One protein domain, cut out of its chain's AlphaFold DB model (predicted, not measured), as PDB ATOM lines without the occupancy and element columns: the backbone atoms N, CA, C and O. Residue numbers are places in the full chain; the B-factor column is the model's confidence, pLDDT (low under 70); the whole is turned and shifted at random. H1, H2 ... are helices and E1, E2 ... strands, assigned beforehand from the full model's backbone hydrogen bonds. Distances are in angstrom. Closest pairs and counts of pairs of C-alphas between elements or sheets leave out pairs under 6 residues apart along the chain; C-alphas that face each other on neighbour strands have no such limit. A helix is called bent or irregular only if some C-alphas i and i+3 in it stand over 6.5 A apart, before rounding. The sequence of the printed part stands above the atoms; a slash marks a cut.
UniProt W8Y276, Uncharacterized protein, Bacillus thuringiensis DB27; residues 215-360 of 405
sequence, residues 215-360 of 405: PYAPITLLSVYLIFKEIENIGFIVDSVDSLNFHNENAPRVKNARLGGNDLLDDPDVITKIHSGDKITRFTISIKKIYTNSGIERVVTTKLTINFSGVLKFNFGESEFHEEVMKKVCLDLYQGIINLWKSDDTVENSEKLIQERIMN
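What this domain is: This is residues 215 to 360 of the 405 residues of an uncharacterized protein of Bacillus thuringiensis DB27 (UniProt W8Y276). What shape do these atoms make? A long, curled and twisted sheet of five strands has H1 packed on its E1 and E3, with H3 and H4 packed on H1, and H2 over E1. The turn of the E3 and E4 hairpin and the link from E1 to E2 make opposite ends of the longest axis. What are the parts? The printed part has 146 residues with four named helices and five named strands, in the order H1 E1 E2 H2 E3 E4 E5 H3 H4, a mixed class. The sheet runs E2 E1 E3 E4 E5, all antiparallel, and makes two layers with H1, H2 and H3 on one face. How large is it? It is compact, with a radius of gyration of the C-alphas of 15.6 A, yet elongated, spanning 57 by 34 by 33 A.

How they stand to each other: What does H1 meet? H1, residues 218 to 233, is on the sheet, its closest C-alphas to E3, residues 279 to 293, being Thr 220 and Ile 280, 4.9 A. It touches H3, residues 323 to 342, at a steep tilt of 49 degrees, through residues 333 to 340 of H3 alone; the closest C-alphas are Glu 230 and Gly 336, 6.6 A. It touches H4, residues 346 to 359, about perpendicular at 80 degrees, closest at the C-alphas of Leu 221 and Ser 350, 5.4 A. How do the strands pair? E1, residues 237 to 247, and E2, residues 256 to 260, form a hairpin, with N 246 and O 257 at 2.8 A; N 239 of E1 and O 286 of E3 are also 2.8 A apart. E3, E4, residues 296 to 307, and E5, residues 313 to 316, form a meander, each strand the antiparallel neighbour of the one before, with N 285 and O 304 at 2.9 A and N 305 and O 315 at 2.9 A. Where is H2? H2, residues 268 to 275, is on the sheet at a height of 10.1 A, over E1 and only just not over E3, on which 2 of its C-alphas fall. E2, H2 and E3 form a split strand-helix-strand unit, two strands running the same way with E1 between them, its crossover right-handed. Are the helix backbones complete? Every O i to N i+4 pair is within hydrogen-bond range in H2 and H4, against 10 of 12 in H1 and 15 of 16 in H3.

Where its parts are: Where do the helices run? H1 begins at C-alpha 218 (118.542, 139.067, 77.638) and spans 20.5 A; it is only just irregular, C-alphas 228 and 231 being 6.9 A apart. H3 spans 29.0 A, and H4 spans 18.4 A, ending at C-alpha 359 (118.643, 121.698, 72.464). Which strands are long? E3 spans 41.5 A, E4 35.1 A and E1 26.8 A; E1 bends by 68 degrees at residue 240.

The domain as a whole: What are its limits? The C-alphas of Pro 252 and Ser 294 are the two farthest apart, 58.4 A, and the printed part has no cut. Are any links long, or any residues uncertain? No link is long; residues 293 to 295 and 359 to 360 have pLDDT under 70.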
ATOM      1  N   PRO A 215     124.809 132.980  79.242       82.44
ATOM      2  CA  PRO A 215     125.485 133.004  77.948       82.44
ATOM      3  C   PRO A 215     124.605 133.586  76.827       82.44
ATOM      4  O   PRO A 215     125.113 133.841  75.735       82.44
ATOM      5  N   TYR A 216     123.304 133.794  77.061       88.38
ATOM      6  CA  TYR A 216     122.363 134.269  76.048       88.38
ATOM      7  C   TYR A 216     122.024 135.749  76.216       88.38
ATOM      8  O   TYR A 216     122.013 136.305  77.315       88.38
ATOM      9  N   ALA A 217     121.678 136.400  75.105       88.75
ATOM     10  CA  ALA A 217     121.231 137.784  75.145       88.75
ATOM     11  C   ALA A 217     119.905 137.924  75.930       88.75
ATOM     12  O   ALA A 217     118.978 137.146  75.693       88.75
ATOM     13  N   PRO A 218     119.731 138.957  76.781       89.06
ATOM     14  CA  PRO A 218     118.542 139.067  77.638       89.06
ATOM     15  C   PRO A 218     117.222 139.157  76.869       89.06
ATOM     16  O   PRO A 218     116.226 138.550  77.248       89.06
ATOM     17  N   ILE A 219     117.219 139.866  75.737       90.31
ATOM     18  CA  ILE A 219     116.033 139.966  74.879       90.31
ATOM     19  C   ILE A 219     115.699 138.633  74.188       90.31
ATOM     20  O   ILE A 219     114.533 138.337  73.936       90.31
ATOM     21  N   THR A 220     116.710 137.795  73.939       92.00
ATOM     22  CA  THR A 220     116.535 136.435  73.420       92.00
ATOM     23  C   THR A 220     115.925 135.531  74.490       92.00
ATOM     24  O   THR A 220     114.958 134.836  74.189       92.00
ATOM     25  N   LEU A 221     116.397 135.600  75.742       91.25
ATOM     26  CA  LEU A 221     115.788 134.884  76.874       91.25
ATOM     27  C   LEU A 221     114.307 135.249  77.032       91.25
ATOM     28  O   LEU A 221     113.455 134.363  77.075       91.25
ATOM     29  N   LEU A 222     113.997 136.552  77.029       91.00
ATOM     30  CA  LEU A 222     112.619 137.038  77.084       91.00
ATOM     31  C   LEU A 222     111.790 136.485  75.918       91.00
ATOM     32  O   LEU A 222     110.705 135.961  76.141       91.00
ATOM     33  N   SER A 223     112.303 136.555  74.687       92.75
ATOM     34  CA  SER A 223     111.600 136.054  73.500       92.75
ATOM     35  C   SER A 223     111.263 134.567  73.612       92.75
ATOM     36  O   SER A 223     110.129 134.175  73.354       92.75
ATOM     37  N   VAL A 224     112.223 133.744  74.040       92.12
ATOM     38  CA  VAL A 224     112.031 132.297  74.216       92.12
ATOM     39  C   VAL A 224     110.981 132.010  75.287       92.12
ATOM     40  O   VAL A 224     110.089 131.192  75.064       92.12
ATOM     41  N   TYR A 225     111.042 132.703  76.427       91.81
ATOM     42  CA  TYR A 225     110.055 132.524  77.489       91.81
ATOM     43  C   TYR A 225     108.652 132.930  77.035       91.81
ATOM     44  O   TYR A 225     107.680 132.225  77.312       91.81
ATOM     45  N   LEU A 226     108.533 134.052  76.317       92.56
ATOM     46  CA  LEU A 226     107.250 134.500  75.784       92.56
ATOM     47  C   LEU A 226     106.635 133.438  74.872       92.56
ATOM     48  O   LEU A 226     105.474 133.081  75.053       92.56
ATOM     49  N   ILE A 227     107.434 132.910  73.942       93.25
ATOM     50  CA  ILE A 227     106.995 131.918  72.960       93.25
ATOM     51  C   ILE A 227     106.583 130.609  73.640       93.25
ATOM     52  O   ILE A 227     105.489 130.120  73.388       93.25
ATOM     53  N   PHE A 228     107.420 130.041  74.509       90.56
ATOM     54  CA  PHE A 228     107.176 128.690  75.030       90.56
ATOM     55  C   PHE A 228     106.380 128.626  76.330       90.56
ATOM     56  O   PHE A 228     106.060 127.526  76.769       90.56
ATOM     57  N   LYS A 229     106.115 129.758  76.992       90.94
ATOM     58  CA  LYS A 229     105.478 129.735  78.312       90.94
ATOM     59  C   LYS A 229     104.467 130.845  78.526       90.94
ATOM     60  O   LYS A 229     103.347 130.559  78.930       90.94
ATOM     61  N   GLU A 230     104.816 132.100  78.255       91.88
ATOM     62  CA  GLU A 230     103.899 133.199  78.588       91.88
ATOM     63  C   GLU A 230     102.619 133.174  77.750       91.88
ATOM     64  O   GLU A 230     101.534 133.404  78.274       91.88
ATOM     65  N   ILE A 231     102.723 132.822  76.468       93.25
ATOM     66  CA  ILE A 231     101.551 132.698  75.591       93.25
ATOM     67  C   ILE A 231     100.626 131.559  76.037       93.25
ATOM     68  O   ILE A 231      99.403 131.694  75.984       93.25
ATOM     69  N   GLU A 232     101.200 130.466  76.537       91.88
ATOM     70  CA  GLU A 232     100.431 129.372  77.131       91.88
ATOM     71  C   GLU A 232      99.742 129.807  78.429       91.88
ATOM     72  O   GLU A 232      98.554 129.532  78.614       91.88
ATOM     73  N   ASN A 233     100.435 130.568  79.284       90.88
ATOM     74  CA  ASN A 233      99.884 131.085  80.541       90.88
ATOM     75  C   ASN A 233      98.641 131.966  80.328       90.88
ATOM     76  O   ASN A 233      97.709 131.916  81.129       90.88
ATOM     77  N   ILE A 234      98.594 132.742  79.240       90.00
ATOM     78  CA  ILE A 234      97.434 133.582  78.887       90.00
ATOM     79  C   ILE A 234      96.331 132.808  78.132       90.00
ATOM     80  O   ILE A 234      95.333 133.384  77.686       90.00
ATOM     81  N   GLY A 235      96.480 131.484  77.998       88.75
ATOM     82  CA  GLY A 235      95.463 130.574  77.471       88.75
ATOM     83  C   GLY A 235      95.442 130.447  75.947       88.75
ATOM     84  O   GLY A 235      94.372 130.213  75.375       88.75
ATOM     85  N   PHE A 236      96.590 130.630  75.294       91.25
ATOM     86  CA  PHE A 236      96.780 130.398  73.861       91.25
ATOM     87  C   PHE A 236      97.769 129.260  73.629       91.25
ATOM     88  O   PHE A 236      98.600 128.958  74.470       91.25
ATOM     89  N   ILE A 237      97.691 128.630  72.466       92.44
ATOM     90  CA  ILE A 237      98.654 127.615  72.041       92.44
ATOM     91  C   ILE A 237      99.498 128.233  70.934       92.44
ATOM     92  O   ILE A 237      98.936 128.783  69.984       92.44
ATOM     93  N   VAL A 238     100.822 128.146  71.044       93.00
ATOM     94  CA  VAL A 238     101.716 128.480  69.931       93.00
ATOM     95  C   VAL A 238     101.729 127.307  68.961       93.00
ATOM     96  O   VAL A 238     102.148 126.210  69.315       93.00
ATOM     97  N   ASP A 239     101.239 127.542  67.748       90.19
ATOM     98  CA  ASP A 239     101.239 126.552  66.671       90.19
ATOM     99  C   ASP A 239     102.585 126.496  65.960       90.19
ATOM    100  O   ASP A 239     103.046 125.408  65.634       90.19
ATOM    101  N   SER A 240     103.186 127.661  65.698       90.88
ATOM    102  CA  SER A 240     104.455 127.736  64.979       90.88
ATOM    103  C   SER A 240     105.217 129.034  65.204       90.88
ATOM    104  O   SER A 240     104.634 130.087  65.491       90.88
ATOM    105  N   VAL A 241     106.538 128.969  65.007       93.69
ATOM    106  CA  VAL A 241     107.421 130.145  64.920       93.69
ATOM    107  C   VAL A 241     107.770 130.429  63.464       93.69
ATOM    108  O   VAL A 241     108.611 129.763  62.867       93.69
ATOM    109  N   ASP A 242     107.128 131.452  62.903       89.75
ATOM    110  CA  ASP A 242     107.114 131.714  61.462       89.75
ATOM    111  C   ASP A 242     108.255 132.625  60.993       89.75
ATOM    112  O   ASP A 242     108.685 132.582  59.837       89.75
ATOM    113  N   SER A 243     108.698 133.550  61.850       92.75
ATOM    114  CA  SER A 243     109.763 134.494  61.507       92.75
ATOM    115  C   SER A 243     110.538 134.947  62.733       92.75
ATOM    116  O   SER A 243     109.944 135.210  63.776       92.75
ATOM    117  N   LEU A 244     111.853 135.102  62.578       93.06
ATOM    118  CA  LEU A 244     112.763 135.643  63.583       93.06
ATOM    119  C   LEU A 244     113.672 136.689  62.934       93.06
ATOM    120  O   LEU A 244     114.252 136.448  61.874       93.06
ATOM    121  N   ASN A 245     113.825 137.834  63.589       92.81
ATOM    122  CA  ASN A 245     114.847 138.819  63.271       92.81
ATOM    123  C   ASN A 245     115.900 138.813  64.375       92.81
ATOM    124  O   ASN A 245     115.583 138.978  65.553       92.81
ATOM    125  N   PHE A 246     117.146 138.674  63.952       90.06
ATOM    126  CA  PHE A 246     118.332 138.663  64.782       90.06
ATOM    127  C   PHE A 246     119.156 139.925  64.563       90.06
ATOM    128  O   PHE A 246     119.335 140.358  63.421       90.06
ATOM    129  N   HIS A 247     119.703 140.452  65.654       88.69
ATOM    130  CA  HIS A 247     120.650 141.555  65.656       88.69
ATOM    131  C   HIS A 247     121.887 141.220  66.498       88.69
ATOM    132  O   HIS A 247     121.768 140.837  67.661       88.69
ATOM    133  N   ASN A 248     123.081 141.403  65.945       84.75
ATOM    134  CA  ASN A 248     124.345 141.221  66.646       84.75
ATOM    135  C   ASN A 248     125.306 142.372  66.331       84.75
ATOM    136  O   ASN A 248     125.935 142.418  65.275       84.75
ATOM    137  N   GLU A 249     125.437 143.295  67.284       80.69
ATOM    138  CA  GLU A 249     126.316 144.470  67.189       80.69
ATOM    139  C   GLU A 249     127.795 144.078  67.044       80.69
ATOM    140  O   GLU A 249     128.560 144.798  66.399       80.69
ATOM    141  N   ASN A 250     128.172 142.920  67.598       77.81
ATOM    142  CA  ASN A 250     129.543 142.414  67.652       77.81
ATOM    143  C   ASN A 250     129.914 141.556  66.433       77.81
ATOM    144  O   ASN A 250     131.072 141.164  66.291       77.81
ATOM    145  N   ALA A 251     128.958 141.239  65.554       76.94
ATOM    146  CA  ALA A 251     129.244 140.443  64.371       76.94
ATOM    147  C   ALA A 251     130.134 141.235  63.389       76.94
ATOM    148  O   ALA A 251     129.836 142.390  63.073       76.94
ATOM    149  N   PRO A 252     131.199 140.621  62.834       73.31
ATOM    150  CA  PRO A 252     132.188 141.334  62.023       73.31
ATOM    151  C   PRO A 252     131.663 141.783  60.653       73.31
ATOM    152  O   PRO A 252     132.263 142.647  60.023       73.31
ATOM    153  N   ARG A 253     130.579 141.172  60.150       78.06
ATOM    154  CA  ARG A 253     130.020 141.465  58.816       78.06
ATOM    155  C   ARG A 253     128.499 141.553  58.823       78.06
ATOM    156  O   ARG A 253     127.936 142.581  58.469       78.06
ATOM    157  N   VAL A 254     127.827 140.470  59.212       76.12
ATOM    158  CA  VAL A 254     126.362 140.381  59.165       76.12
ATOM    159  C   VAL A 254     125.800 140.674  60.549       76.12
ATOM    160  O   VAL A 254     125.739 139.785  61.390       76.12
ATOM    161  N   LYS A 255     125.400 141.930  60.771       81.25
ATOM    162  CA  LYS A 255     124.802 142.372  62.040       81.25
ATOM    163  C   LYS A 255     123.306 142.098  62.134       81.25
ATOM    164  O   LYS A 255     122.800 141.954  63.235       81.25
ATOM    165  N   ASN A 256     122.613 142.002  61.001       83.50
ATOM    166  CA  ASN A 256     121.175 141.749  60.931       83.50
ATOM    167  C   ASN A 256     120.907 140.476  60.130       83.50
ATOM    168  O   ASN A 256     121.440 140.308  59.031       83.50
ATOM    169  N   ALA A 257     120.052 139.599  60.649       82.69
ATOM    170  CA  ALA A 257     119.582 138.427  59.924       82.69
ATOM    171  C   ALA A 257     118.080 138.244  60.126       82.69
ATOM    172  O   ALA A 257     117.587 138.270  61.248       82.69
ATOM    173  N   ARG A 258     117.352 138.028  59.031       87.88
ATOM    174  CA  ARG A 258     115.928 137.707  59.061       87.88
ATOM    175  C   ARG A 258     115.722 136.306  58.531       87.88
ATOM    176  O   ARG A 258     116.109 136.010  57.403       87.88
ATOM    177  N   LEU A 259     115.063 135.489  59.333       83.88
ATOM    178  CA  LEU A 259     114.713 134.121  59.009       83.88
ATOM    179  C   LEU A 259     113.188 134.010  58.951       83.88
ATOM    180  O   LEU A 259     112.460 134.658  59.711       83.88
ATOM    181  N   GLY A 260     112.709 133.251  57.975       87.62
ATOM    182  CA  GLY A 260     111.295 132.988  57.742       87.62
ATOM    183  C   GLY A 260     111.131 131.531  57.345       87.62
ATOM    184  O   GLY A 260     111.912 131.035  56.537       87.62
ATOM    185  N   GLY A 261     110.143 130.858  57.915       80.88
ATOM    186  CA  GLY A 261     109.954 129.423  57.748       80.88
ATOM    187  C   GLY A 261     108.811 128.924  58.617       80.88
ATOM    188  O   GLY A 261     107.938 129.707  58.981       80.88
ATOM    189  N   ASN A 262     108.840 127.636  58.940       78.81
ATOM    190  CA  ASN A 262     107.951 127.021  59.918       78.81
ATOM    191  C   ASN A 262     108.824 126.486  61.056       78.81
ATOM    192  O   ASN A 262     109.874 125.910  60.776       78.81
ATOM    193  N   ASP A 263     108.394 126.697  62.298       84.50
ATOM    194  CA  ASP A 263     109.049 126.200  63.517       84.50
ATOM    195  C   ASP A 263     110.538 126.528  63.601       84.50
ATOM    196  O   ASP A 263     111.386 125.698  63.906       84.50
ATOM    197  N   LEU A 264     110.859 127.800  63.348       87.38
ATOM    198  CA  LEU A 264     112.237 128.280  63.269       87.38
ATOM    199  C   LEU A 264     113.078 128.002  64.521       87.38
ATOM    200  O   LEU A 264     114.291 127.918  64.406       87.38
ATOM    201  N   LEU A 265     112.486 127.857  65.710       87.19
ATOM    202  CA  LEU A 265     113.260 127.536  66.917       87.19
ATOM    203  C   LEU A 265     113.812 126.099  66.936       87.19
ATOM    204  O   LEU A 265     114.690 125.822  67.749       87.19
ATOM    205  N   ASP A 266     113.383 125.243  66.005       82.31
ATOM    206  CA  ASP A 266     113.947 123.907  65.778       82.31
ATOM    207  C   ASP A 266     115.046 123.905  64.695       82.31
ATOM    208  O   ASP A 266     115.701 122.883  64.461       82.31
ATOM    209  N   ASP A 267     115.252 125.033  64.002       82.44
ATOM    210  CA  ASP A 267     116.187 125.139  62.882       82.44
ATOM    211  C   ASP A 267     117.643 125.293  63.364       82.44
ATOM    212  O   ASP A 267     117.941 126.191  64.160       82.44
ATOM    213  N   PRO A 268     118.599 124.483  62.867       76.62
ATOM    214  CA  PRO A 268     119.963 124.526  63.369       76.62
ATOM    215  C   PRO A 268     120.678 125.879  63.233       76.62
ATOM    216  O   PRO A 268     121.505 126.233  64.087       76.62
ATOM    217  N   ASP A 269     120.372 126.650  62.191       81.75
ATOM    218  CA  ASP A 269     120.981 127.960  61.966       81.75
ATOM    219  C   ASP A 269     120.469 128.973  62.995       81.75
ATOM    220  O   ASP A 269     121.234 129.795  63.508       81.75
ATOM    221  N   VAL A 270     119.189 128.879  63.364       87.56
ATOM    222  CA  VAL A 270     118.569 129.700  64.414       87.56
ATOM    223  C   VAL A 270     119.218 129.433  65.767       87.56
ATOM    224  O   VAL A 270     119.594 130.371  66.472       87.56
ATOM    225  N   ILE A 271     119.417 128.162  66.108       83.81
ATOM    226  CA  ILE A 271     120.048 127.762  67.371       83.81
ATOM    227  C   ILE A 271     121.495 128.268  67.431       83.81
ATOM    228  O   ILE A 271     121.928 128.828  68.441       83.81
ATOM    229  N   THR A 272     122.225 128.167  66.315       82.69
ATOM    230  CA  THR A 272     123.613 128.648  66.217       82.69
ATOM    231  C   THR A 272     123.691 130.149  66.492       82.69
ATOM    232  O   THR A 272     124.591 130.619  67.192       82.69
ATOM    233  N   LYS A 273     122.720 130.915  65.987       87.69
ATOM    234  CA  LYS A 273     122.618 132.357  66.229       87.69
ATOM    235  C   LYS A 273     122.345 132.696  67.686       87.69
ATOM    236  O   LYS A 273     123.016 133.573  68.229       87.69
ATOM    237  N   ILE A 274     121.429 131.975  68.330       88.56
ATOM    238  CA  ILE A 274     121.137 132.141  69.761       88.56
ATOM    239  C   ILE A 274     122.413 131.931  70.596       88.56
ATOM    240  O   ILE A 274     122.723 132.763  71.449       88.56
ATOM    241  N   HIS A 275     123.203 130.890  70.306       83.19
ATOM    242  CA  HIS A 275     124.483 130.643  70.988       83.19
ATOM    243  C   HIS A 275     125.581 131.655  70.650       83.19
ATOM    244  O   HIS A 275     126.449 131.917  71.479       83.19
ATOM    245  N   SER A 276     125.542 132.245  69.457       81.94
ATOM    246  CA  SER A 276     126.493 133.285  69.040       81.94
ATOM    247  C   SER A 276     126.211 134.650  69.686       81.94
ATOM    248  O   SER A 276     126.903 135.629  69.399       81.94
ATOM    249  N   GLY A 277     125.200 134.728  70.558       82.94
ATOM    250  CA  GLY A 277     124.798 135.954  71.238       82.94
ATOM    251  C   GLY A 277     123.941 136.883  70.377       82.94
ATOM    252  O   GLY A 277     123.761 138.046  70.749       82.94
ATOM    253  N   ASP A 278     123.402 136.407  69.247       88.81
ATOM    254  CA  ASP A 278     122.473 137.196  68.441       88.81
ATOM    255  C   ASP A 278     121.188 137.476  69.251       88.81
ATOM    256  O   ASP A 278     120.585 136.597  69.880       88.81
ATOM    257  N   LYS A 279     120.747 138.733  69.221       91.81
ATOM    258  CA  LYS A 279     119.548 139.230  69.903       91.81
ATOM    259  C   LYS A 279     118.321 138.983  69.031       91.81
ATOM    260  O   LYS A 279     118.277 139.509  67.922       91.81
ATOM    261  N   ILE A 280     117.306 138.269  69.519       93.69
ATOM    262  CA  ILE A 280     115.995 138.216  68.847       93.69
ATOM    263  C   ILE A 280     115.288 139.557  69.081       93.69
ATOM    264  O   ILE A 280     114.816 139.830  70.181       93.69
ATOM    265  N   THR A 281     115.238 140.416  68.063       90.44
ATOM    266  CA  THR A 281     114.640 141.762  68.165       90.44
ATOM    267  C   THR A 281     113.203 141.816  67.665       90.44
ATOM    268  O   THR A 281     112.449 142.715  68.032       90.44
ATOM    269  N   ARG A 282     112.786 140.839  66.858       93.56
ATOM    270  CA  ARG A 282     111.399 140.671  66.424       93.56
ATOM    271  C   ARG A 282     111.124 139.207  66.136       93.56
ATOM    272  O   ARG A 282     111.963 138.528  65.550       93.56
ATOM    273  N   PHE A 283     109.925 138.753  66.467       94.88
ATOM    274  CA  PHE A 283     109.451 137.437  66.064       94.88
ATOM    275  C   PHE A 283     107.994 137.476  65.613       94.88
ATOM    276  O   PHE A 283     107.227 138.351  66.013       94.88
ATOM    277  N   THR A 284     107.625 136.522  64.763       94.81
ATOM    278  CA  THR A 284     106.244 136.260  64.357       94.81
ATOM    279  C   THR A 284     105.928 134.805  64.645       94.81
ATOM    280  O   THR A 284     106.678 133.919  64.246       94.81
ATOM    281  N   ILE A 285     104.800 134.580  65.302       94.81
ATOM    282  CA  ILE A 285     104.293 133.263  65.674       94.81
ATOM    283  C   ILE A 285     102.836 133.129  65.243       94.81
ATOM    284  O   ILE A 285     102.103 134.122  65.191       94.81
ATOM    285  N   SER A 286     102.413 131.902  64.965       92.62
ATOM    286  CA  SER A 286     100.998 131.568  64.840       92.62
ATOM    287  C   SER A 286     100.490 131.097  66.197       92.62
ATOM    288  O   SER A 286     101.071 130.195  66.797       92.62
ATOM    289  N   ILE A 287      99.428 131.726  66.696       92.38
ATOM    290  CA  ILE A 287      98.786 131.360  67.961       92.38
ATOM    291  C   ILE A 287      97.339 130.958  67.708       92.38
ATOM    292  O   ILE A 287      96.657 131.570  66.882       92.38
ATOM    293  N   LYS A 288      96.848 129.966  68.449       89.81
ATOM    294  CA  LYS A 288      95.451 129.534  68.394       89.81
ATOM    295  C   LYS A 288      94.798 129.488  69.763       89.81
ATOM    296  O   LYS A 288      95.454 129.296  70.787       89.81
ATOM    297  N   LYS A 289      93.475 129.603  69.761       87.50
ATOM    298  CA  LYS A 289      92.618 129.348  70.915       87.50
ATOM    299  C   LYS A 289      91.501 128.398  70.517       87.50
ATOM    300  O   LYS A 289      90.867 128.580  69.478       87.50
ATOM    301  N   ILE A 290      91.287 127.381  71.344       85.31
ATOM    302  CA  ILE A 290      90.253 126.370  71.136       85.31
ATOM    303  C   ILE A 290      89.053 126.754  71.998       85.31
ATOM    304  O   ILE A 290      89.175 126.919  73.211       85.31
ATOM    305  N   TYR A 291      87.899 126.919  71.362       78.75
ATOM    306  CA  TYR A 291      86.626 127.180  72.017       78.75
ATOM    307  C   TYR A 291      85.740 125.951  71.891       78.75
ATOM    308  O   TYR A 291      85.432 125.523  70.782       78.75
ATOM    309  N   THR A 292      85.276 125.418  73.014       74.75
ATOM    310  CA  THR A 292      84.305 124.324  73.017       74.75
ATOM    311  C   THR A 292      82.920 124.905  73.264       74.75
ATOM    312  O   THR A 292      82.660 125.456  74.332       74.75
ATOM    313  N   ASN A 293      82.021 124.792  72.286       64.88
ATOM    314  CA  ASN A 293      80.621 125.180  72.452       64.88
ATOM    315  C   ASN A 293      79.715 124.017  72.044       64.88
ATOM    316  O   ASN A 293      79.778 123.544  70.910       64.88
ATOM    317  N   SER A 294      78.894 123.532  72.978       66.75
ATOM    318  CA  SER A 294      77.958 122.417  72.758       66.75
ATOM    319  C   SER A 294      78.601 121.161  72.139       66.75
ATOM    320  O   SER A 294      77.997 120.493  71.306       66.75
ATOM    321  N   GLY A 295      79.844 120.849  72.527       69.75
ATOM    322  CA  GLY A 295      80.594 119.683  72.038       69.75
ATOM    323  C   GLY A 295      81.292 119.864  70.684       69.75
ATOM    324  O   GLY A 295      81.971 118.944  70.242       69.75
ATOM    325  N   ILE A 296      81.171 121.032  70.042       71.00
ATOM    326  CA  ILE A 296      81.917 121.378  68.827       71.00
ATOM    327  C   ILE A 296      83.117 122.240  69.222       71.00
ATOM    328  O   ILE A 296      82.959 123.288  69.856       71.00
ATOM    329  N   GLU A 297      84.314 121.801  68.842       81.44
ATOM    330  CA  GLU A 297      85.540 122.580  68.992       81.44
ATOM    331  C   GLU A 297      85.709 123.529  67.803       81.44
ATOM    332  O   GLU A 297      85.787 123.109  66.648       81.44
ATOM    333  N   ARG A 298      85.775 124.829  68.088       78.62
ATOM    334  CA  ARG A 298      86.146 125.864  67.124       78.62
ATOM    335  C   ARG A 298      87.551 126.347  67.438       78.62
ATOM    336  O   ARG A 298      87.815 126.824  68.540       78.62
ATOM    337  N   VAL A 299      88.431 126.270  66.450       82.56
ATOM    338  CA  VAL A 299      89.793 126.794  66.544       82.56
ATOM    339  C   VAL A 299      89.828 128.166  65.889       82.56
ATOM    340  O   VAL A 299      89.459 128.301  64.726       82.56
ATOM    341  N   VAL A 300      90.260 129.177  66.638       80.75
ATOM    342  CA  VAL A 300      90.535 130.510  66.095       80.75
ATOM    343  C   VAL A 300      92.035 130.737  66.145       80.75
ATOM    344  O   VAL A 300      92.637 130.627  67.214       80.75
ATOM    345  N   THR A 301      92.624 131.062  64.997       86.19
ATOM    346  CA  THR A 301      94.066 131.276  64.838       86.19
ATOM    347  C   THR A 301      94.340 132.722  64.427       86.19
ATOM    348  O   THR A 301      93.535 133.356  63.743       86.19
ATOM    349  N   THR A 302      95.480 133.260  64.846       87.44
ATOM    350  CA  THR A 302      96.016 134.533  64.353       87.44
ATOM    351  C   THR A 302      97.536 134.511  64.347       87.44
ATOM    352  O   THR A 302      98.164 133.725  65.059       87.44
ATOM    353  N   LYS A 303      98.141 135.394  63.553       91.62
ATOM    354  CA  LYS A 303      99.581 135.644  63.608       91.62
ATOM    355  C   LYS A 303      99.857 136.791  64.558       91.62
ATOM    356  O   LYS A 303      99.368 137.891  64.334       91.62
ATOM    357  N   LEU A 304     100.692 136.564  65.559       94.00
ATOM    358  CA  LEU A 304     101.176 137.603  66.455       94.00
ATOM    359  C   LEU A 304     102.623 137.926  66.102       94.00
ATOM    360  O   LEU A 304     103.489 137.056  66.091       94.00
ATOM    361  N   THR A 305     102.891 139.191  65.797       94.25
ATOM    362  CA  THR A 305     104.251 139.713  65.672       94.25
ATOM    363  C   THR A 305     104.577 140.588  66.867       94.25
ATOM    364  O   THR A 305     103.856 141.551  67.119       94.25
ATOM    365  N   ILE A 306     105.686 140.301  67.541       94.88
ATOM    366  CA  ILE A 306     106.228 141.131  68.619       94.88
ATOM    367  C   ILE A 306     107.537 141.755  68.139       94.88
ATOM    368  O   ILE A 306     108.403 141.058  67.606       94.88
ATOM    369  N   ASN A 307     107.663 143.073  68.286       91.19
ATOM    370  CA  ASN A 307     108.838 143.842  67.883       91.19
ATOM    371  C   ASN A 307     109.392 144.650  69.067       91.19
ATOM    372  O   ASN A 307     108.663 145.426  69.689       91.19
ATOM    373  N   PHE A 308     110.686 144.471  69.334       88.94
ATOM    374  CA  PHE A 308     111.450 145.101  70.410       88.94
ATOM    375  C   PHE A 308     112.454 146.153  69.918       88.94
ATOM    376  O   PHE A 308     113.052 146.828  70.752       88.94
ATOM    377  N   SER A 309     112.656 146.299  68.598       81.38
ATOM    378  CA  SER A 309     113.687 147.182  68.020       81.38
ATOM    379  C   SER A 309     113.462 148.675  68.292       81.38
ATOM    380  O   SER A 309     114.350 149.490  68.071       81.38
ATOM    381  N   GLY A 310     112.266 149.054  68.742       81.62
ATOM    382  CA  GLY A 310     111.902 150.427  69.065       81.62
ATOM    383  C   GLY A 310     110.897 150.460  70.207       81.62
ATOM    384  O   GLY A 310     111.020 149.709  71.174       81.62
ATOM    385  N   VAL A 311     109.884 151.319  70.086       87.38
ATOM    386  CA  VAL A 311     108.710 151.258  70.968       87.38
ATOM    387  C   VAL A 311     108.110 149.861  70.842       87.38
ATOM    388  O   VAL A 311     107.841 149.426  69.719       87.38
ATOM    389  N   LEU A 312     107.911 149.172  71.969       91.75
ATOM    390  CA  LEU A 312     107.298 147.850  71.983       91.75
ATOM    391  C   LEU A 312     106.019 147.867  71.148       91.75
ATOM    392  O   LEU A 312     105.123 148.683  71.384       91.75
ATOM    393  N   LYS A 313     105.964 146.960  70.173       92.19
ATOM    394  CA  LYS A 313     104.853 146.845  69.235       92.19
ATOM    395  C   LYS A 313     104.384 145.404  69.146       92.19
ATOM    396  O   LYS A 313     105.179 144.518  68.823       92.19
ATOM    397  N   PHE A 314     103.088 145.195  69.350       94.31
ATOM    398  CA  PHE A 314     102.406 143.951  69.000       94.31
ATOM    399  C   PHE A 314     101.586 144.185  67.740       94.31
ATOM    400  O   PHE A 314     100.958 145.224  67.588       94.31
ATOM    401  N   ASN A 315     101.614 143.245  66.807       90.75
ATOM    402  CA  ASN A 315     100.837 143.341  65.581       90.75
ATOM    403  C   ASN A 315     100.162 142.007  65.304       90.75
ATOM    404  O   ASN A 315     100.844 141.018  65.014       90.75
ATOM    405  N   PHE A 316      98.836 142.009  65.367       88.19
ATOM    406  CA  PHE A 316      98.016 140.855  65.032       88.19
ATOM    407  C   PHE A 316      97.724 140.855  63.538       88.19
ATOM    408  O   PHE A 316      97.387 141.893  62.980       88.19
ATOM    409  N   GLY A 317      97.872 139.708  62.882       82.38
ATOM    410  CA  GLY A 317      97.379 139.505  61.524       82.38
ATOM    411  C   GLY A 317      95.850 139.472  61.479       82.38
ATOM    412  O   GLY A 317      95.177 139.653  62.493       82.38
ATOM    413  N   GLU A 318      95.300 139.207  60.295       75.00
ATOM    414  CA  GLU A 318      93.861 138.977  60.144       75.00
ATOM    415  C   GLU A 318      93.391 137.871  61.097       75.00
ATOM    416  O   GLU A 318      94.022 136.815  61.211       75.00
ATOM    417  N   SER A 319      92.301 138.139  61.813       73.31
ATOM    418  CA  SER A 319      91.775 137.234  62.823       73.31
ATOM    419  C   SER A 319      90.265 137.357  62.969       73.31
ATOM    420  O   SER A 319      89.693 138.418  62.745       73.31
ATOM    421  N   GLU A 320      89.639 136.267  63.412       70.12
ATOM    422  CA  GLU A 320      88.246 136.249  63.863       70.12
ATOM    423  C   GLU A 320      88.095 136.663  65.340       70.12
ATOM    424  O   GLU A 320      86.977 136.697  65.858       70.12
ATOM    425  N   PHE A 321      89.197 136.942  66.052       74.69
ATOM    426  CA  PHE A 321      89.117 137.472  67.412       74.69
ATOM    427  C   PHE A 321      88.476 138.863  67.410       74.69
ATOM    428  O   PHE A 321      88.785 139.715  66.582       74.69
ATOM    429  N   HIS A 322      87.599 139.103  68.382       73.81
ATOM    430  CA  HIS A 322      87.045 140.430  68.620       73.81
ATOM    431  C   HIS A 322      88.128 141.374  69.176       73.81
ATOM    432  O   HIS A 322      89.008 140.925  69.913       73.81
ATOM    433  N   GLU A 323      88.033 142.678  68.896       73.06
ATOM    434  CA  GLU A 323      89.001 143.706  69.330       73.06
ATOM    435  C   GLU A 323      89.275 143.655  70.846       73.06
ATOM    436  O   GLU A 323      90.424 143.594  71.268       73.06
ATOM    437  N   GLU A 324      88.234 143.550  71.680       73.94
ATOM    438  CA  GLU A 324      88.379 143.383  73.138       73.94
ATOM    439  C   GLU A 324      89.201 142.149  73.557       73.94
ATOM    440  O   GLU A 324      89.924 142.198  74.553       73.94
ATOM    441  N   VAL A 325      89.140 141.046  72.800       79.75
ATOM    442  CA  VAL A 325      89.983 139.869  73.069       79.75
ATOM    443  C   VAL A 325      91.437 140.185  72.732       79.75
ATOM    444  O   VAL A 325      92.313 139.886  73.538       79.75
ATOM    445  N   MET A 326      91.700 140.819  71.585       82.25
ATOM    446  CA  MET A 326      93.058 141.216  71.188       82.25
ATOM    447  C   MET A 326      93.663 142.222  72.170       82.25
ATOM    448  O   MET A 326      94.787 142.039  72.629       82.25
ATOM    449  N   LYS A 327      92.883 143.218  72.592       83.81
ATOM    450  CA  LYS A 327      93.255 144.166  73.644       83.81
ATOM    451  C   LYS A 327      93.586 143.462  74.957       83.81
ATOM    452  O   LYS A 327      94.609 143.770  75.558       83.81
ATOM    453  N   LYS A 328      92.768 142.503  75.400       85.69
ATOM    454  CA  LYS A 328      93.071 141.728  76.611       85.69
ATOM    455  C   LYS A 328      94.388 140.960  76.477       85.69
ATOM    456  O   LYS A 328      95.217 141.035  77.375       85.69
ATOM    457  N   VAL A 329      94.618 140.303  75.340       88.56
ATOM    458  CA  VAL A 329      95.889 139.614  75.056       88.56
ATOM    459  C   VAL A 329      97.070 140.582  75.103       88.56
ATOM    460  O   VAL A 329      98.096 140.255  75.690       88.56
ATOM    461  N   CYS A 330      96.933 141.783  74.535       91.31
ATOM    462  CA  CYS A 330      97.947 142.833  74.625       91.31
ATOM    463  C   CYS A 330      98.285 143.198  76.074       91.31
ATOM    464  O   CYS A 330      99.464 143.286  76.417       91.31
ATOM    465  N   LEU A 331      97.265 143.407  76.912       90.31
ATOM    466  CA  LEU A 331      97.438 143.747  78.325       90.31
ATOM    467  C   LEU A 331      98.122 142.609  79.090       90.31
ATOM    468  O   LEU A 331      99.121 142.848  79.770       90.31
ATOM    469  N   ASP A 332      97.632 141.380  78.923       91.19
ATOM    470  CA  ASP A 332      98.158 140.200  79.607       91.19
ATOM    471  C   ASP A 332      99.621 139.933  79.194       91.19
ATOM    472  O   ASP A 332     100.479 139.744  80.054       91.19
ATOM    473  N   LEU A 333      99.949 140.022  77.896       92.94
ATOM    474  CA  LEU A 333     101.325 139.880  77.400       92.94
ATOM    475  C   LEU A 333     102.250 140.986  77.904       92.94
ATOM    476  O   LEU A 333     103.383 140.707  78.293       92.94
ATOM    477  N   TYR A 334     101.798 142.242  77.890       92.06
ATOM    478  CA  TYR A 334     102.599 143.349  78.401       92.06
ATOM    479  C   TYR A 334     102.908 143.153  79.888       92.06
ATOM    480  O   TYR A 334     104.061 143.271  80.305       92.06
ATOM    481  N   GLN A 335     101.903 142.783  80.685       88.75
ATOM    482  CA  GLN A 335     102.093 142.510  82.105       88.75
ATOM    483  C   GLN A 335     103.015 141.305  82.333       88.75
ATOM    484  O   GLN A 335     103.895 141.371  83.196       88.75
ATOM    485  N   GLY A 336     102.870 140.250  81.528       88.81
ATOM    486  CA  GLY A 336     103.772 139.104  81.488       88.81
ATOM    487  C   GLY A 336     105.221 139.531  81.277       88.81
ATOM    488  O   GLY A 336     106.087 139.221  82.094       88.81
ATOM    489  N   ILE A 337     105.484 140.356  80.259       89.81
ATOM    490  CA  ILE A 337     106.818 140.908  79.995       89.81
ATOM    491  C   ILE A 337     107.362 141.685  81.202       89.81
ATOM    492  O   ILE A 337     108.496 141.451  81.620       89.81
ATOM    493  N   ILE A 338     106.569 142.585  81.791       86.06
ATOM    494  CA  ILE A 338     106.995 143.397  82.942       86.06
ATOM    495  C   ILE A 338     107.226 142.545  84.202       86.06
ATOM    496  O   ILE A 338     108.066 142.887  85.037       86.06
ATOM    497  N   ASN A 339     106.509 141.436  84.368       85.38
ATOM    498  CA  ASN A 339     106.723 140.511  85.479       85.38
ATOM    499  C   ASN A 339     108.009 139.702  85.279       85.38
ATOM    500  O   ASN A 339     108.839 139.626  86.186       85.38
ATOM    501  N   LEU A 340     108.211 139.169  84.073       83.62
ATOM    502  CA  LEU A 340     109.432 138.460  83.684       83.62
ATOM    503  C   LEU A 340     110.665 139.349  83.812       83.62
ATOM    504  O   LEU A 340     111.725 138.896  84.233       83.62
ATOM    505  N   TRP A 341     110.507 140.636  83.532       77.94
ATOM    506  CA  TRP A 341     111.537 141.642  83.729       77.94
ATOM    507  C   TRP A 341     112.065 141.726  85.168       77.94
ATOM    508  O   TRP A 341     113.261 141.908  85.396       77.94
ATOM    509  N   LYS A 342     111.155 141.635  86.141       79.12
ATOM    510  CA  LYS A 342     111.437 141.868  87.563       79.12
ATOM    511  C   LYS A 342     111.758 140.591  88.333       79.12
ATOM    512  O   LYS A 342     112.247 140.689  89.454       79.12
ATOM    513  N   SER A 343     111.434 139.431  87.768       83.00
ATOM    514  CA  SER A 343     111.591 138.140  88.430       83.00
ATOM    515  C   SER A 343     113.044 137.658  88.412       83.00
ATOM    516  O   SER A 343     113.740 137.750  87.398       83.00
ATOM    517  N   ASP A 344     113.486 137.119  89.548       79.62
ATOM    518  CA  ASP A 344     114.848 136.614  89.760       79.62
ATOM    519  C   ASP A 344     115.117 135.328  88.969       79.62
ATOM    520  O   ASP A 344     116.247 135.088  88.535       79.62
ATOM    521  N   ASP A 345     114.057 134.553  88.728       85.19
ATOM    522  CA  ASP A 345     114.126 133.215  88.145       85.19
ATOM    523  C   ASP A 345     113.978 133.233  86.618       85.19
ATOM    524  O   ASP A 345     114.067 132.192  85.969       85.19
ATOM    525  N   THR A 346     113.704 134.393  86.008       82.44
ATOM    526  CA  THR A 346     113.413 134.466  84.568       82.44
ATOM    527  C   THR A 346     114.578 133.971  83.729       82.44
ATOM    528  O   THR A 346     114.357 133.227  82.777       82.44
ATOM    529  N   VAL A 347     115.808 134.356  84.077       85.56
ATOM    530  CA  VAL A 347     117.013 133.931  83.350       85.56
ATOM    531  C   VAL A 347     117.166 132.417  83.425       85.56
ATOM    532  O   VAL A 347     117.215 131.768  82.385       85.56
ATOM    533  N   GLU A 348     117.130 131.849  84.632       87.50
ATOM    534  CA  GLU A 348     117.264 130.404  84.844       87.50
ATOM    535  C   GLU A 348     116.157 129.617  84.124       87.50
ATOM    536  O   GLU A 348     116.424 128.636  83.433       87.50
ATOM    537  N   ASN A 349     114.903 130.059  84.237       88.62
ATOM    538  CA  ASN A 349     113.779 129.394  83.583       88.62
ATOM    539  C   ASN A 349     113.863 129.484  82.056       88.62
ATOM    540  O   ASN A 349     113.540 128.519  81.367       88.62
ATOM    541  N   SER A 350     114.295 130.624  81.522       87.81
ATOM    542  CA  SER A 350     114.462 130.807  80.078       87.81
ATOM    543  C   SER A 350     115.605 129.945  79.543       87.81
ATOM    544  O   SER A 350     115.460 129.325  78.497       87.81
ATOM    545  N   GLU A 351     116.714 129.839  80.277       88.62
ATOM    546  CA  GLU A 351     117.822 128.943  79.932       88.62
ATOM    547  C   GLU A 351     117.396 127.478  79.914       88.62
ATOM    548  O   GLU A 351     117.720 126.763  78.963       88.62
ATOM    549  N   LYS A 352     116.620 127.043  80.915       88.31
ATOM    550  CA  LYS A 352     116.031 125.699  80.935       88.31
ATOM    551  C   LYS A 352     115.137 125.466  79.724       88.31
ATOM    552  O   LYS A 352     115.280 124.439  79.076       88.31
ATOM    553  N   LEU A 353     114.290 126.429  79.352       88.12
ATOM    554  CA  LEU A 353     113.457 126.319  78.148       88.12
ATOM    555  C   LEU A 353     114.300 126.181  76.874       88.12
ATOM    556  O   LEU A 353     113.974 125.350  76.028       88.12
ATOM    557  N   ILE A 354     115.402 126.929  76.741       84.94
ATOM    558  CA  ILE A 354     116.336 126.755  75.617       84.94
ATOM    559  C   ILE A 354     116.908 125.327  75.631       84.94
ATOM    560  O   ILE A 354     116.859 124.628  74.621       84.94
ATOM    561  N   GLN A 355     117.398 124.845  76.770       80.25
ATOM    562  CA  GLN A 355     117.966 123.497  76.861       80.25
ATOM    563  C   GLN A 355     116.930 122.399  76.556       80.25
ATOM    564  O   GLN A 355     117.192 121.479  75.782       80.25
ATOM    565  N   GLU A 356     115.730 122.506  77.120       80.69
ATOM    566  CA  GLU A 356     114.686 121.485  77.033       80.69
ATOM    567  C   GLU A 356     113.952 121.468  75.693       80.69
ATOM    568  O   GLU A 356     113.576 120.392  75.230       80.69
ATOM    569  N   ARG A 357     113.700 122.637  75.092       73.88
ATOM    570  CA  ARG A 357     112.866 122.760  73.884       73.88
ATOM    571  C   ARG A 357     113.676 122.967  72.619       73.88
ATOM    572  O   ARG A 357     113.275 122.465  71.581       73.88
ATOM    573  N   ILE A 358     114.813 123.649  72.714       72.50
ATOM    574  CA  ILE A 358     115.649 123.961  71.553       72.50
ATOM    575  C   ILE A 358     116.785 122.929  71.416       72.50
ATOM    576  O   ILE A 358     117.048 122.426  70.323       72.50
ATOM    577  N   MET A 359     117.438 122.545  72.519       63.03
ATOM    578  CA  MET A 359     118.643 121.698  72.464       63.03
ATOM    579  C   MET A 359     118.384 120.183  72.549       63.03
ATOM    580  O   MET A 359     119.213 119.408  72.075       63.03
ATOM    581  N   ASN A 360     117.250 119.732  73.097       52.66
ATOM    582  CA  ASN A 360     116.915 118.299  73.201       52.66
ATOM    583  C   ASN A 360     116.452 117.652  71.887       52.66
ATOM    584  O   ASN A 360     116.099 116.468  71.870       52.66
TER     585      ASN A 360